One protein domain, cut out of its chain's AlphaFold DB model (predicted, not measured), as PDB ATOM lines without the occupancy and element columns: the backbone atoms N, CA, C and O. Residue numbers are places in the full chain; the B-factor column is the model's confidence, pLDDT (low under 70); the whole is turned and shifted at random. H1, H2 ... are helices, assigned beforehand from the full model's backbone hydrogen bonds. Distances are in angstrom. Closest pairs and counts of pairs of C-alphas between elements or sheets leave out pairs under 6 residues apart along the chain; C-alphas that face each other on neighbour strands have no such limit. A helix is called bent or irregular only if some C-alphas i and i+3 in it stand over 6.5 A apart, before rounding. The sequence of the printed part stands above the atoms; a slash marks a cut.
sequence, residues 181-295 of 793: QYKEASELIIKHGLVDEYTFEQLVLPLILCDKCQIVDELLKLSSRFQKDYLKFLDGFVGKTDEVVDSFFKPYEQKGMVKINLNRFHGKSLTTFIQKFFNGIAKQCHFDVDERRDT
ATOM      1  N   GLN A 181     162.983 162.198 176.632       92.69
ATOM      2  CA  GLN A 181     161.801 163.041 176.411       92.69
ATOM      3  C   GLN A 181     161.318 162.936 174.954       92.69
ATOM      4  O   GLN A 181     161.175 163.928 174.241       92.69
ATOM      5  N   TYR A 182     161.093 161.702 174.485       92.88
ATOM      6  CA  TYR A 182     160.784 161.411 173.077       92.88
ATOM      7  C   TYR A 182     159.492 162.070 172.595       92.88
ATOM      8  O   TYR A 182     159.393 162.457 171.432       92.88
ATOM      9  N   LYS A 183     158.499 162.213 173.479       93.69
ATOM     10  CA  LYS A 183     157.233 162.876 173.157       93.69
ATOM     11  C   LYS A 183     157.473 164.345 172.808       93.69
ATOM     12  O   LYS A 183     157.065 164.793 171.743       93.69
ATOM     13  N   GLU A 184     158.146 165.067 173.694       93.25
ATOM     14  CA  GLU A 184     158.439 166.489 173.548       93.25
ATOM     15  C   GLU A 184     159.362 166.746 172.351       93.25
ATOM     16  O   GLU A 184     159.115 167.679 171.586       93.25
ATOM     17  N   ALA A 185     160.366 165.884 172.143       95.31
ATOM     18  CA  ALA A 185     161.235 165.934 170.969       95.31
ATOM     19  C   ALA A 185     160.434 165.777 169.670       95.31
ATOM     20  O   ALA A 185     160.607 166.555 168.738       95.31
ATOM     21  N   SER A 186     159.512 164.812 169.624       95.62
ATOM     22  CA  SER A 186     158.710 164.530 168.428       95.62
ATOM     23  C   SER A 186     157.715 165.643 168.115       95.62
ATOM     24  O   SER A 186     157.591 166.039 166.961       95.62
ATOM     25  N   GLU A 187     157.043 166.201 169.128       93.75
ATOM     26  CA  GLU A 187     156.170 167.373 168.955       93.75
ATOM     27  C   GLU A 187     156.951 168.565 168.381       93.75
ATOM     28  O   GLU A 187     156.442 169.290 167.525       93.75
ATOM     29  N   LEU A 188     158.200 168.752 168.819       93.38
ATOM     30  CA  LEU A 188     159.078 169.796 168.304       93.38
ATOM     31  C   LEU A 188     159.515 169.514 166.856       93.38
ATOM     32  O   LEU A 188     159.399 170.395 166.011       93.38
ATOM     33  N   ILE A 189     159.946 168.289 166.547       95.12
ATOM     34  CA  ILE A 189     160.334 167.855 165.193       95.12
ATOM     35  C   ILE A 189     159.186 168.054 164.196       95.12
ATOM     36  O   ILE A 189     159.401 168.609 163.121       95.12
ATOM     37  N   ILE A 190     157.960 167.676 164.576       93.88
ATOM     38  CA  ILE A 190     156.754 167.873 163.759       93.88
ATOM     39  C   ILE A 190     156.516 169.364 163.499       93.88
ATOM     40  O   ILE A 190     156.334 169.761 162.351       93.88
ATOM     41  N   LYS A 191     156.553 170.208 164.542       91.31
ATOM     42  CA  LYS A 191     156.336 171.661 164.405       91.31
ATOM     43  C   LYS A 191     157.343 172.341 163.476       91.31
ATOM     44  O   LYS A 191     156.994 173.337 162.851       91.31
ATOM     45  N   HIS A 192     158.576 171.839 163.425       90.88
ATOM     46  CA  HIS A 192     159.647 172.372 162.576       90.88
ATOM     47  C   HIS A 192     159.743 171.684 161.209       90.88
ATOM     48  O   HIS A 192     160.621 172.037 160.430       90.88
ATOM     49  N   GLY A 193     158.874 170.713 160.906       91.62
ATOM     50  CA  GLY A 193     158.889 170.008 159.622       91.62
ATOM     51  C   GLY A 193     160.128 169.136 159.391       91.62
ATOM     52  O   GLY A 193     160.459 168.852 158.249       91.62
ATOM     53  N   LEU A 194     160.810 168.690 160.453       93.12
ATOM     54  CA  LEU A 194     162.074 167.933 160.367       93.12
ATOM     55  C   LEU A 194     161.866 166.412 160.345       93.12
ATOM     56  O   LEU A 194     162.791 165.648 160.599       93.12
ATOM     57  N   VAL A 195     160.637 165.950 160.107       93.12
ATOM     58  CA  VAL A 195     160.253 164.531 160.222       93.12
ATOM     59  C   VAL A 195     161.144 163.635 159.352       93.12
ATOM     60  O   VAL A 195     161.576 162.573 159.802       93.12
ATOM     61  N   ASP A 196     161.483 164.086 158.144       90.19
ATOM     62  CA  ASP A 196     162.259 163.296 157.184       90.19
ATOM     63  C   ASP A 196     163.766 163.228 157.492       90.19
ATOM     64  O   ASP A 196     164.463 162.373 156.933       90.19
ATOM     65  N   GLU A 197     164.265 164.033 158.435       93.19
ATOM     66  CA  GLU A 197     165.669 164.024 158.876       93.19
ATOM     67  C   GLU A 197     165.990 162.879 159.853       93.19
ATOM     68  O   GLU A 197     167.157 162.547 160.054       93.19
ATOM     69  N   TYR A 198     164.971 162.238 160.438       94.94
ATOM     70  CA  TYR A 198     165.140 161.195 161.456       94.94
ATOM     71  C   TYR A 198     164.779 159.803 160.946       94.94
ATOM     72  O   TYR A 198     163.843 159.631 160.165       94.94
ATOM     73  N   THR A 199     165.471 158.772 161.434       95.38
ATOM     74  CA  THR A 199     165.119 157.379 161.113       95.38
ATOM     75  C   THR A 199     163.992 156.846 161.998       95.38
ATOM     76  O   THR A 199     163.671 157.402 163.057       95.38
ATOM     77  N   PHE A 200     163.402 155.724 161.582       95.31
ATOM     78  CA  PHE A 200     162.374 155.026 162.350       95.31
ATOM     79  C   PHE A 200     162.868 154.662 163.760       95.31
ATOM     80  O   PHE A 200     162.157 154.868 164.744       95.31
ATOM     81  N   GLU A 201     164.107 154.185 163.881       94.44
ATOM     82  CA  GLU A 201     164.733 153.763 165.138       94.44
ATOM     83  C   GLU A 201     165.012 154.932 166.085       94.44
ATOM     84  O   GLU A 201     164.999 154.749 167.302       94.44
ATOM     85  N   GLN A 202     165.277 156.122 165.540       92.88
ATOM     86  CA  GLN A 202     165.574 157.319 166.325       92.88
ATOM     87  C   GLN A 202     164.308 157.980 166.870       92.88
ATOM     88  O   GLN A 202     164.310 158.450 168.007       92.88
ATOM     89  N   LEU A 203     163.237 158.017 166.072       94.75
ATOM     90  CA  LEU A 203     162.050 158.811 166.381       94.75
ATOM     91  C   LEU A 203     160.825 157.959 166.724       94.75
ATOM     92  O   LEU A 203     160.226 158.123 167.787       94.75
ATOM     93  N   VAL A 204     160.456 157.022 165.849       95.75
ATOM     94  CA  VAL A 204     159.187 156.287 165.945       95.75
ATOM     95  C   VAL A 204     159.281 155.129 166.940       95.75
ATOM     96  O   VAL A 204     158.423 154.992 167.814       95.75
ATOM     97  N   LEU A 205     160.334 154.311 166.863       95.31
ATOM     98  CA  LEU A 205     160.514 153.147 167.734       95.31
ATOM     99  C   LEU A 205     160.501 153.524 169.228       95.31
ATOM    100  O   LEU A 205     159.740 152.904 169.972       95.31
ATOM    101  N   PRO A 206     161.219 154.560 169.710       94.50
ATOM    102  CA  PRO A 206     161.162 154.941 171.121       94.50
ATOM    103  C   PRO A 206     159.757 155.335 171.594       94.50
ATOM    104  O   PRO A 206     159.368 154.998 172.714       94.50
ATOM    105  N   LEU A 207     158.961 155.991 170.743       95.06
ATOM    106  CA  LEU A 207     157.567 156.328 171.046       95.06
ATOM    107  C   LEU A 207     156.680 155.083 171.141       95.06
ATOM    108  O   LEU A 207     155.837 155.009 172.041       95.06
ATOM    109  N   ILE A 208     156.887 154.097 170.258       93.88
ATOM    110  CA  ILE A 208     156.214 152.791 170.321       93.88
ATOM    111  C   ILE A 208     156.520 152.118 171.659       93.88
ATOM    112  O   ILE A 208     155.599 151.612 172.298       93.88
ATOM    113  N   LEU A 209     157.788 152.119 172.083       92.50
ATOM    114  CA  LEU A 209     158.239 151.505 173.337       92.50
ATOM    115  C   LEU A 209     157.692 152.238 174.573       92.50
ATOM    116  O   LEU A 209     157.359 151.594 175.565       92.50
ATOM    117  N   CYS A 210     157.523 153.561 174.495       89.69
ATOM    118  CA  CYS A 210     157.006 154.411 175.573       89.69
ATOM    119  C   CYS A 210     155.467 154.527 175.627       89.69
ATOM    120  O   CYS A 210     154.954 155.367 176.377       89.69
ATOM    121  N   ASP A 211     154.745 153.732 174.833       89.81
ATOM    122  CA  ASP A 211     153.280 153.746 174.697       89.81
ATOM    123  C   ASP A 211     152.703 155.123 174.307       89.81
ATOM    124  O   ASP A 211     151.725 155.619 174.870       89.81
ATOM    125  N   LYS A 212     153.350 155.802 173.353       92.12
ATOM    126  CA  LYS A 212     152.935 157.121 172.838       92.12
ATOM    127  C   LYS A 212     152.272 157.018 171.464       92.12
ATOM    128  O   LYS A 212     152.619 157.761 170.550       92.12
ATOM    129  N   CYS A 213     151.286 156.128 171.340       86.94
ATOM    130  CA  CYS A 213     150.620 155.803 170.071       86.94
ATOM    131  C   CYS A 213     150.070 157.031 169.329       86.94
ATOM    132  O   CYS A 213     150.266 157.140 168.130       86.94
ATOM    133  N   GLN A 214     149.495 158.007 170.041       90.25
ATOM    134  CA  GLN A 214     148.946 159.223 169.418       90.25
ATOM    135  C   GLN A 214     149.975 160.005 168.587       90.25
ATOM    136  O   GLN A 214     149.632 160.565 167.558       90.25
ATOM    137  N   ILE A 215     151.235 160.054 169.030       92.81
ATOM    138  CA  ILE A 215     152.295 160.781 168.315       92.81
ATOM    139  C   ILE A 215     152.819 159.938 167.156       92.81
ATOM    140  O   ILE A 215     153.124 160.479 166.099       92.81
ATOM    141  N   VAL A 216     152.890 158.616 167.342       93.00
ATOM    142  CA  VAL A 216     153.216 157.681 166.260       93.00
ATOM    143  C   VAL A 216     152.216 157.847 165.116       93.00
ATOM    144  O   VAL A 216     152.641 158.009 163.980       93.00
ATOM    145  N   ASP A 217     150.917 157.906 165.413       91.06
ATOM    146  CA  ASP A 217     149.873 158.095 164.401       91.06
ATOM    147  C   ASP A 217     150.060 159.408 163.617       91.06
ATOM    148  O   ASP A 217     149.948 159.408 162.394       91.06
ATOM    149  N   GLU A 218     150.408 160.515 164.287       91.56
ATOM    150  CA  GLU A 218     150.711 161.791 163.618       91.56
ATOM    151  C   GLU A 218     151.975 161.720 162.746       91.56
ATOM    152  O   GLU A 218     151.967 162.187 161.610       91.56
ATOM    153  N   LEU A 219     153.050 161.080 163.219       92.62
ATOM    154  CA  LEU A 219     154.270 160.886 162.421       92.62
ATOM    155  C   LEU A 219     154.011 160.036 161.170       92.62
ATOM    156  O   LEU A 219     154.549 160.326 160.102       92.62
ATOM    157  N   LEU A 220     153.165 159.011 161.287       91.12
ATOM    158  CA  LEU A 220     152.775 158.151 160.172       91.12
ATOM    159  C   LEU A 220     151.918 158.891 159.137       91.12
ATOM    160  O   LEU A 220     152.024 158.588 157.951       91.12
ATOM    161  N   LYS A 221     151.097 159.869 159.542       89.88
ATOM    162  CA  LYS A 221     150.368 160.739 158.596       89.88
ATOM    163  C   LYS A 221     151.305 161.633 157.791       89.88
ATOM    164  O   LYS A 221     151.016 161.928 156.638       89.88
ATOM    165  N   LEU A 222     152.400 162.078 158.405       90.19
ATOM    166  CA  LEU A 222     153.312 163.057 157.814       90.19
ATOM    167  C   LEU A 222     154.372 162.435 156.896       90.19
ATOM    168  O   LEU A 222     154.838 163.122 155.994       90.19
ATOM    169  N   SER A 223     154.759 161.167 157.095       89.44
ATOM    170  CA  SER A 223     155.837 160.538 156.316       89.44
ATOM    171  C   SER A 223     155.491 159.131 155.830       89.44
ATOM    172  O   SER A 223     155.414 158.181 156.612       89.44
ATOM    173  N   SER A 224     155.386 158.966 154.507       87.94
ATOM    174  CA  SER A 224     155.174 157.668 153.843       87.94
ATOM    175  C   SER A 224     156.337 156.688 154.045       87.94
ATOM    176  O   SER A 224     156.145 155.470 154.013       87.94
ATOM    177  N   ARG A 225     157.549 157.193 154.319       90.44
ATOM    178  CA  ARG A 225     158.699 156.364 154.706       90.44
ATOM    179  C   ARG A 225     158.425 155.649 156.026       90.44
ATOM    180  O   ARG A 225     158.545 154.429 156.091       90.44
ATOM    181  N   PHE A 226     157.976 156.383 157.046       92.44
ATOM    182  CA  PHE A 226     157.640 155.790 158.341       92.44
ATOM    183  C   PHE A 226     156.459 154.829 158.267       92.44
ATOM    184  O   PHE A 226     156.464 153.843 158.996       92.44
ATOM    185  N   GLN A 227     155.493 155.053 157.371       89.12
ATOM    186  CA  GLN A 227     154.426 154.080 157.105       89.12
ATOM    187  C   GLN A 227     155.004 152.714 156.711       89.12
ATOM    188  O   GLN A 227     154.664 151.694 157.313       89.12
ATOM    189  N   LYS A 228     155.937 152.702 155.750       88.12
ATOM    190  CA  LYS A 228     156.600 151.479 155.271       88.12
ATOM    191  C   LYS A 228     157.487 150.847 156.336       88.12
ATOM    192  O   LYS A 228     157.448 149.633 156.513       88.12
ATOM    193  N   ASP A 229     158.266 151.645 157.058       92.00
ATOM    194  CA  ASP A 229     159.162 151.128 158.097       92.00
ATOM    195  C   ASP A 229     158.382 150.559 159.290       92.00
ATOM    196  O   ASP A 229     158.747 149.510 159.821       92.00
ATOM    197  N   TYR A 230     157.251 151.174 159.652       92.25
ATOM    198  CA  TYR A 230     156.343 150.654 160.672       92.25
ATOM    199  C   TYR A 230     155.746 149.302 160.269       92.25
ATOM    200  O   TYR A 230     155.722 148.375 161.079       92.25
ATOM    201  N   LEU A 231     155.312 149.156 159.011       90.38
ATOM    202  CA  LEU A 231     154.817 147.881 158.490       90.38
ATOM    203  C   LEU A 231     155.906 146.806 158.484       90.38
ATOM    204  O   LEU A 231     155.676 145.722 159.013       90.38
ATOM    205  N   LYS A 232     157.112 147.119 157.992       91.56
ATOM    206  CA  LYS A 232     158.259 146.195 158.018       91.56
ATOM    207  C   LYS A 232     158.626 145.761 159.434       91.56
ATOM    208  O   LYS A 232     158.937 144.593 159.654       91.56
ATOM    209  N   PHE A 233     158.583 146.688 160.389       94.06
ATOM    210  CA  PHE A 233     158.826 146.402 161.798       94.06
ATOM    211  C   PHE A 233     157.824 145.381 162.350       94.06
ATOM    212  O   PHE A 233     158.227 144.424 163.006       94.06
ATOM    213  N   LEU A 234     156.528 145.543 162.060       93.25
ATOM    214  CA  LEU A 234     155.504 144.589 162.491       93.25
ATOM    215  C   LEU A 234     155.615 143.247 161.756       93.25
ATOM    216  O   LEU A 234     155.547 142.193 162.388       93.25
ATOM    217  N   ASP A 235     155.799 143.287 160.437       93.50
ATOM    218  CA  ASP A 235     155.875 142.105 159.576       93.50
ATOM    219  C   ASP A 235     157.080 141.221 159.925       93.50
ATOM    220  O   ASP A 235     156.977 139.996 159.923       93.50
ATOM    221  N   GLY A 236     158.201 141.825 160.333       94.19
ATOM    222  CA  GLY A 236     159.421 141.113 160.718       94.19
ATOM    223  C   GLY A 236     159.263 140.149 161.902       94.19
ATOM    224  O   GLY A 236     160.042 139.198 162.021       94.19
ATOM    225  N   PHE A 237     158.249 140.348 162.750       95.31
ATOM    226  CA  PHE A 237     157.929 139.449 163.864       95.31
ATOM    227  C   PHE A 237     156.906 138.367 163.504       95.31
ATOM    228  O   PHE A 237     156.710 137.421 164.272       95.31
ATOM    229  N   VAL A 238     156.255 138.452 162.342       92.88
ATOM    230  CA  VAL A 238     155.259 137.458 161.941       92.88
ATOM    231  C   VAL A 238     155.929 136.102 161.723       92.88
ATOM    232  O   VAL A 238     156.923 135.969 161.014       92.88
ATOM    233  N   GLY A 239     155.376 135.070 162.364       86.75
ATOM    234  CA  GLY A 239     155.894 133.702 162.281       86.75
ATOM    235  C   GLY A 239     157.196 133.461 163.054       86.75
ATOM    236  O   GLY A 239     157.729 132.355 162.988       86.75
ATOM    237  N   LYS A 240     157.713 134.452 163.792       91.00
ATOM    238  CA  LYS A 240     158.845 134.271 164.711       91.00
ATOM    239  C   LYS A 240     158.382 133.645 166.027       91.00
ATOM    240  O   LYS A 240     157.214 133.761 166.396       91.00
ATOM    241  N   THR A 241     159.301 132.970 166.717       92.12
ATOM    242  CA  THR A 241     159.044 132.456 168.067       92.12
ATOM    243  C   THR A 241     159.119 133.588 169.085       92.12
ATOM    244  O   THR A 241     159.792 134.597 168.843       92.12
ATOM    245  N   ASP A 242     158.454 133.416 170.225       92.00
ATOM    246  CA  ASP A 242     158.396 134.439 171.270       92.00
ATOM    247  C   ASP A 242     159.810 134.796 171.772       92.00
ATOM    248  O   ASP A 242     160.113 135.969 171.968       92.00
ATOM    249  N   GLU A 243     160.741 133.832 171.822       92.88
ATOM    250  CA  GLU A 243     162.135 134.075 172.221       92.88
ATOM    251  C   GLU A 243     162.879 135.009 171.257       92.88
ATOM    252  O   GLU A 243     163.707 135.819 171.683       92.88
ATOM    253  N   VAL A 244     162.606 134.901 169.952       93.44
ATOM    254  CA  VAL A 244     163.213 135.769 168.931       93.44
ATOM    255  C   VAL A 244     162.661 137.187 169.052       93.44
ATOM    256  O   VAL A 244     163.428 138.147 168.967       93.44
ATOM    257  N   VAL A 245     161.352 137.319 169.281       93.88
ATOM    258  CA  VAL A 245     160.697 138.618 169.484       93.88
ATOM    259  C   VAL A 245     161.223 139.285 170.758       93.88
ATOM    260  O   VAL A 245     161.649 140.436 170.717       93.88
ATOM    261  N   ASP A 246     161.291 138.563 171.873       92.94
ATOM    262  CA  ASP A 246     161.756 139.107 173.155       92.94
ATOM    263  C   ASP A 246     163.237 139.503 173.110       92.94
ATOM    264  O   ASP A 246     163.642 140.534 173.654       92.94
ATOM    265  N   SER A 247     164.055 138.738 172.379       94.12
ATOM    266  CA  SER A 247     165.471 139.062 172.168       94.12
ATOM    267  C   SER A 247     165.674 140.406 171.463       94.12
ATOM    268  O   SER A 247     166.661 141.087 171.745       94.12
ATOM    269  N   PHE A 248     164.744 140.820 170.594       94.38
ATOM    270  CA  PHE A 248     164.777 142.139 169.959       94.38
ATOM    271  C   PHE A 248     164.547 143.274 170.971       94.38
ATOM    272  O   PHE A 248     165.217 144.304 170.903       94.38
ATOM    273  N   PHE A 249     163.630 143.101 171.930       94.19
ATOM    274  CA  PHE A 249     163.272 144.152 172.894       94.19
ATOM    275  C   PHE A 249     164.219 144.242 174.098       94.19
ATOM    276  O   PHE A 249     164.364 145.318 174.683       94.19
ATOM    277  N   LYS A 250     164.930 143.159 174.427       93.12
ATOM    278  CA  LYS A 250     165.835 143.059 175.584       93.12
ATOM    279  C   LYS A 250     166.836 144.223 175.745       93.12
ATOM    280  O   LYS A 250     166.978 144.716 176.868       93.12
ATOM    281  N   PRO A 251     167.512 144.738 174.694       93.31
ATOM    282  CA  PRO A 251     168.418 145.885 174.838       93.31
ATOM    283  C   PRO A 251     167.706 147.181 175.255       93.31
ATOM    284  O   PRO A 251     168.307 148.044 175.895       93.31
ATOM    285  N   TYR A 252     166.431 147.334 174.896       91.56
ATOM    286  CA  TYR A 252     165.616 148.500 175.241       91.56
ATOM    287  C   TYR A 252     165.006 148.376 176.641       91.56
ATOM    288  O   TYR A 252     164.874 149.381 177.343       91.56
ATOM    289  N   GLU A 253     164.681 147.156 177.077       90.69
ATOM    290  CA  GLU A 253     164.259 146.876 178.456       90.69
ATOM    291  C   GLU A 253     165.368 147.223 179.448       90.69
ATOM    292  O   GLU A 253     165.123 147.914 180.435       90.69
ATOM    293  N   GLN A 254     166.611 146.842 179.137       90.56
ATOM    294  CA  GLN A 254     167.790 147.175 179.945       90.56
ATOM    295  C   GLN A 254     168.014 148.688 180.087       90.56
ATOM    296  O   GLN A 254     168.572 149.137 181.085       90.56
ATOM    297  N   LYS A 255     167.555 149.482 179.111       86.69
ATOM    298  CA  LYS A 255     167.596 150.954 179.136       86.69
ATOM    299  C   LYS A 255     166.375 151.593 179.813       86.69
ATOM    300  O   LYS A 255     166.297 152.819 179.876       86.69
ATOM    301  N   GLY A 256     165.413 150.799 180.292       87.19
ATOM    302  CA  GLY A 256     164.178 151.283 180.922       87.19
ATOM    303  C   GLY A 256     163.175 151.922 179.952       87.19
ATOM    304  O   GLY A 256     162.288 152.658 180.385       87.19
ATOM    305  N   MET A 257     163.304 151.668 178.645       87.31
ATOM    306  CA  MET A 257     162.487 152.321 177.611       87.31
ATOM    307  C   MET A 257     161.144 151.621 177.361       87.31
ATOM    308  O   MET A 257     160.200 152.250 176.884       87.31
ATOM    309  N   VAL A 258     161.050 150.323 177.657       89.50
ATOM    310  CA  VAL A 258     159.870 149.502 177.350       89.50
ATOM    311  C   VAL A 258     158.806 149.686 178.434       89.50
ATOM    312  O   VAL A 258     158.963 149.229 179.561       89.50
ATOM    313  N   LYS A 259     157.711 150.367 178.086       86.94
ATOM    314  CA  LYS A 259     156.532 150.603 178.949       86.94
ATOM    315  C   LYS A 259     155.281 149.859 178.478       86.94
ATOM    316  O   LYS A 259     154.223 149.949 179.091       86.94
ATOM    317  N   ILE A 260     155.406 149.161 177.361       87.50
ATOM    318  CA  ILE A 260     154.338 148.474 176.646       87.50
ATOM    319  C   ILE A 260     154.271 146.995 177.015       87.50
ATOM    320  O   ILE A 260     155.259 146.398 177.429       87.50
ATOM    321  N   ASN A 261     153.111 146.382 176.787       87.50
ATOM    322  CA  ASN A 261     152.976 144.932 176.878       87.50
ATOM    323  C   ASN A 261     153.524 144.266 175.602       87.50
ATOM    324  O   ASN A 261     152.921 144.410 174.533       87.50
ATOM    325  N   LEU A 262     154.636 143.530 175.719       89.12
ATOM    326  CA  LEU A 262     155.293 142.846 174.598       89.12
ATOM    327  C   LEU A 262     154.463 141.704 173.998       89.12
ATOM    328  O   LEU A 262     154.606 141.437 172.808       89.12
ATOM    329  N   ASN A 263     153.485 141.160 174.736       89.56
ATOM    330  CA  ASN A 263     152.565 140.132 174.228       89.56
ATOM    331  C   ASN A 263     151.799 140.581 172.980       89.56
ATOM    332  O   ASN A 263     151.253 139.752 172.252       89.56
ATOM    333  N   ARG A 264     151.729 141.894 172.714       89.88
ATOM    334  CA  ARG A 264     151.129 142.443 171.492       89.88
ATOM    335  C   ARG A 264     151.917 142.102 170.221       89.88
ATOM    336  O   ARG A 264     151.322 142.134 169.152       89.88
ATOM    337  N   PHE A 265     153.205 141.777 170.335       91.94
ATOM    338  CA  PHE A 265     154.084 141.407 169.221       91.94
ATOM    339  C   PHE A 265     154.262 139.891 169.063       91.94
ATOM    340  O   PHE A 265     154.982 139.452 168.173       91.94
ATOM    341  N   HIS A 266     153.565 139.086 169.867       91.62
ATOM    342  CA  HIS A 266     153.638 137.626 169.801       91.62
ATOM    343  C   HIS A 266     152.482 137.021 168.999       91.62
ATOM    344  O   HIS A 266     151.323 137.442 169.111       91.62
ATOM    345  N   GLY A 267     152.797 135.994 168.206       87.62
ATOM    346  CA  GLY A 267     151.867 135.094 167.513       87.62
ATOM    347  C   GLY A 267     150.519 135.694 167.073       87.62
ATOM    348  O   GLY A 267     150.425 136.562 166.198       87.62
ATOM    349  N   LYS A 268     149.425 135.186 167.660       86.81
ATOM    350  CA  LYS A 268     148.051 135.589 167.301       86.81
ATOM    351  C   LYS A 268     147.745 137.048 167.666       86.81
ATOM    352  O   LYS A 268     146.934 137.685 166.992       86.81
ATOM    353  N   SER A 269     148.362 137.578 168.719       90.50
ATOM    354  CA  SER A 269     148.157 138.965 169.149       90.50
ATOM    355  C   SER A 269     148.691 139.940 168.105       90.50
ATOM    356  O   SER A 269     147.955 140.844 167.711       90.50
ATOM    357  N   LEU A 270     149.900 139.691 167.586       92.44
ATOM    358  CA  LEU A 270     150.510 140.487 166.519       92.44
ATOM    359  C   LEU A 270     149.655 140.478 165.256       92.44
ATOM    360  O   LEU A 270     149.313 141.526 164.724       92.44
ATOM    361  N   THR A 271     149.253 139.296 164.797       88.75
ATOM    362  CA  THR A 271     148.462 139.176 163.563       88.75
ATOM    363  C   THR A 271     147.089 139.842 163.696       88.75
ATOM    364  O   THR A 271     146.617 140.489 162.765       88.75
ATOM    365  N   THR A 272     146.473 139.777 164.880       88.75
ATOM    366  CA  THR A 272     145.236 140.519 165.181       88.75
ATOM    367  C   THR A 272     145.477 142.029 165.232       88.75
ATOM    368  O   THR A 272     144.617 142.806 164.817       88.75
ATOM    369  N   PHE A 273     146.624 142.461 165.755       88.44
ATOM    370  CA  PHE A 273     147.014 143.866 165.803       88.44
ATOM    371  C   PHE A 273     147.240 144.433 164.397       88.44
ATOM    372  O   PHE A 273     146.630 145.448 164.069       88.44
ATOM    373  N   ILE A 274     147.999 143.737 163.544       88.56
ATOM    374  CA  ILE A 274     148.216 144.099 162.133       88.56
ATOM    375  C   ILE A 274     146.876 144.180 161.385       88.56
ATOM    376  O   ILE A 274     146.601 145.168 160.710       88.56
ATOM    377  N   GLN A 275     145.977 143.206 161.576       83.62
ATOM    378  CA  GLN A 275     144.652 143.240 160.945       83.62
ATOM    379  C   GLN A 275     143.823 144.466 161.378       83.62
ATOM    380  O   GLN A 275     143.172 145.111 160.559       83.62
ATOM    381  N   LYS A 276     143.851 144.824 162.669       84.00
ATOM    382  CA  LYS A 276     143.179 146.036 163.173       84.00
ATOM    383  C   LYS A 276     143.826 147.318 162.655       84.00
ATOM    384  O   LYS A 276     143.116 148.294 162.435       84.00
ATOM    385  N   PHE A 277     145.144 147.315 162.486       84.19
ATOM    386  CA  PHE A 277     145.894 148.439 161.947       84.19
ATOM    387  C   PHE A 277     145.461 148.749 160.509       84.19
ATOM    388  O   PHE A 277     145.075 149.887 160.230       84.19
ATOM    389  N   PHE A 278     145.413 147.735 159.637       78.06
ATOM    390  CA  PHE A 278     144.942 147.890 158.256       78.06
ATOM    391  C   PHE A 278     143.476 148.324 158.171       78.06
ATOM    392  O   PHE A 278     143.129 149.191 157.373       78.06
ATOM    393  N   ASN A 279     142.621 147.806 159.053       72.69
ATOM    394  CA  ASN A 279     141.199 148.153 159.073       72.69
ATOM    395  C   ASN A 279     140.877 149.506 159.733       72.69
ATOM    396  O   ASN A 279     139.714 149.908 159.745       72.69
ATOM    397  N   GLY A 280     141.868 150.199 160.299       77.38
ATOM    398  CA  GLY A 280     141.673 151.447 161.037       77.38
ATOM    399  C   GLY A 280     142.675 152.522 160.641       77.38
ATOM    400  O   GLY A 280     142.380 153.370 159.802       77.38
ATOM    401  N   ILE A 281     143.850 152.493 161.273       76.19
ATOM    402  CA  ILE A 281     144.866 153.553 161.186       76.19
ATOM    403  C   ILE A 281     145.355 153.733 159.747       76.19
ATOM    404  O   ILE A 281     145.403 154.863 159.268       76.19
ATOM    405  N   ALA A 282     145.633 152.642 159.026       77.38
ATOM    406  CA  ALA A 282     146.110 152.724 157.645       77.38
ATOM    407  C   ALA A 282     145.128 153.487 156.733       77.38
ATOM    408  O   ALA A 282     145.551 154.294 155.908       77.38
ATOM    409  N   LYS A 283     143.813 153.300 156.933       72.00
ATOM    410  CA  LYS A 283     142.765 154.012 156.179       72.00
ATOM    411  C   LYS A 283     142.655 155.474 156.585       72.00
ATOM    412  O   LYS A 283     142.607 156.341 155.720       72.00
ATOM    413  N   GLN A 284     142.638 155.747 157.892       72.12
ATOM    414  CA  GLN A 284     142.562 157.116 158.423       72.12
ATOM    415  C   GLN A 284     143.746 157.979 157.988       72.12
ATOM    416  O   GLN A 284     143.604 159.187 157.833       72.12
ATOM    417  N   CYS A 285     144.906 157.356 157.806       69.19
ATOM    418  CA  CYS A 285     146.139 158.024 157.421       69.19
ATOM    419  C   CYS A 285     146.460 157.883 155.921       69.19
ATOM    420  O   CYS A 285     147.573 158.213 155.525       69.19
ATOM    421  N   HIS A 286     145.516 157.389 155.104       72.25
ATOM    422  CA  HIS A 286     145.643 157.232 153.647       72.25
ATOM    423  C   HIS A 286     146.938 156.540 153.193       72.25
ATOM    424  O   HIS A 286     147.626 157.014 152.290       72.25
ATOM    425  N   PHE A 287     147.290 155.427 153.836       78.56
ATOM    426  CA  PHE A 287     148.478 154.669 153.457       78.56
ATOM    427  C   PHE A 287     148.325 154.107 152.034       78.56
ATOM    428  O   PHE A 287     147.308 153.490 151.714       78.56
ATOM    429  N   ASP A 288     149.367 154.251 151.217       70.38
ATOM    430  CA  ASP A 288     149.515 153.527 149.950       70.38
ATOM    431  C   ASP A 288     150.090 152.133 150.240       70.38
ATOM    432  O   ASP A 288     151.308 151.940 150.283       70.38
ATOM    433  N   VAL A 289     149.203 151.185 150.560       64.56
ATOM    434  CA  VAL A 289     149.570 149.815 150.943       64.56
ATOM    435  C   VAL A 289     149.314 148.863 149.782       64.56
ATOM    436  O   VAL A 289     148.176 148.704 149.351       64.56
ATOM    437  N   ASP A 290     150.351 148.138 149.367       66.94
ATOM    438  CA  ASP A 290     150.195 146.882 148.633       66.94
ATOM    439  C   ASP A 290     150.601 145.731 149.559       66.94
ATOM    440  O   ASP A 290     151.777 145.531 149.861       66.94
ATOM    441  N   GLU A 291     149.619 144.963 150.028       57.97
ATOM    442  CA  GLU A 291     149.815 143.919 151.045       57.97
ATOM    443  C   GLU A 291     150.840 142.863 150.661       57.97
ATOM    444  O   GLU A 291     151.526 142.328 151.534       57.97
ATOM    445  N   ARG A 292     150.961 142.578 149.358       62.38
ATOM    446  CA  ARG A 292     151.924 141.604 148.828       62.38
ATOM    447  C   ARG A 292     153.352 142.108 148.934       62.38
ATOM    448  O   ARG A 292     154.279 141.322 149.118       62.38
ATOM    449  N   ARG A 293     153.536 143.416 148.773       73.75
ATOM    450  CA  ARG A 293     154.847 144.062 148.739       73.75
ATOM    451  C   ARG A 293     155.294 144.512 150.124       73.75
ATOM    452  O   ARG A 293     156.473 144.390 150.446       73.75
ATOM    453  N   ASP A 294     154.369 145.045 150.915       77.75
ATOM    454  CA  ASP A 294     154.695 145.813 152.114       77.75
ATOM    455  C   ASP A 294     154.592 144.974 153.406       77.75
ATOM    456  O   ASP A 294     155.245 145.312 154.395       77.75
ATOM    457  N   THR A 295     153.853 143.852 153.394       87.25
ATOM    458  CA  THR A 295     153.764 142.887 154.517       87.25
ATOM    459  C   THR A 295     153.741 141.415 154.055       87.25
ATOM    460  O   THR A 295     152.745 140.705 154.259       87.25
TER     461      THR A 295
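What this domain is: This is residues 181 to 295 of the 793 residues of the protein "3'-5' exonuclease domain-containing protein" of Caenorhabditis remanei (UniProt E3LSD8). Three helices, H1, H2 and H3, make a triangular cluster at one end of a flat domain, and H4 leads from it toward the other end, where H5, H6 and H7 lie. H7 folds back roughly alongside H4, and H8 follows it, returning toward H3. The printed part has 115 residues with nine named helices, H1 to H9 in chain order, and no named strand; its class is all helix. It is compact, with a radius of gyration of the C-alphas of 14.0 A, and spans 40 by 36 by 19 A.

How they stand to each other: H1, residues 182 to 191, touches H2, residues 200 to 209, at a steep tilt of 51 degrees; their closest C-alphas, Tyr 182 and Leu 207, are 6.3 A apart. H2 and H3, residues 213 to 222, form a helical hairpin at a shallow tilt of 29 degrees, opposite ways, with the C-alphas of Val 204 and Val 216 closest at 6.1 A. H1 touches H3 at a shallow tilt of 28 degrees, the same way, closest at the C-alphas of Lys 183 and Ile 215, 7.2 A. H4, residues 224 to 235, touches H2 with residues 226 to 230 alone, at a steep tilt of 55 degrees, closest at the C-alphas of Phe 200 and Phe 226, 6.3 A. H3 and H4 touch only at the corner. H5, residues 242 to 253, is apart from H4 but close to H6, residues 262 to 265, not clearly touching. H6 touches H7, residues 267 to 278, only at the corner. H7 and H4 are close but not clearly touching, opposite ways at a shallow tilt of 23 degrees, with the C-alphas of Leu 234 and Ile 274 closest at 7.3 A. H8, residues 281 to 284, meets H7 only through their link. H9, residues 291 to 294, only just touches H4, with 3 pairs of C-alphas within 8 A. Every O i to N i+4 pair is within hydrogen-bond range in H1, H3, H4 and H7, against 3 of 6 in H2 and 5 of 8 in H5; H6, H8 and H9 are too short for such a pair.

Where its parts are: H1 begins at C-alpha 182 (160.784, 161.411, 173.077) and is 14.1 A long. H4 measures 16.6 A, H5 15.5 A and H7 17.2 A. H2 is irregular, but only just, with C-alphas 202 and 205 6.7 A apart; H5 is irregular, with C-alphas 248 and 251 7.1 A apart. H9 ends at C-alpha 294 (154.695, 145.813, 152.114).

The domain as a whole: The two C-alphas farthest apart, of His 192 and Thr 241, are 40.3 A apart. The printed part has no cut and no long link. Its mean pLDDT is 88.5; residue 285 and residues 289 to 292 are under 70.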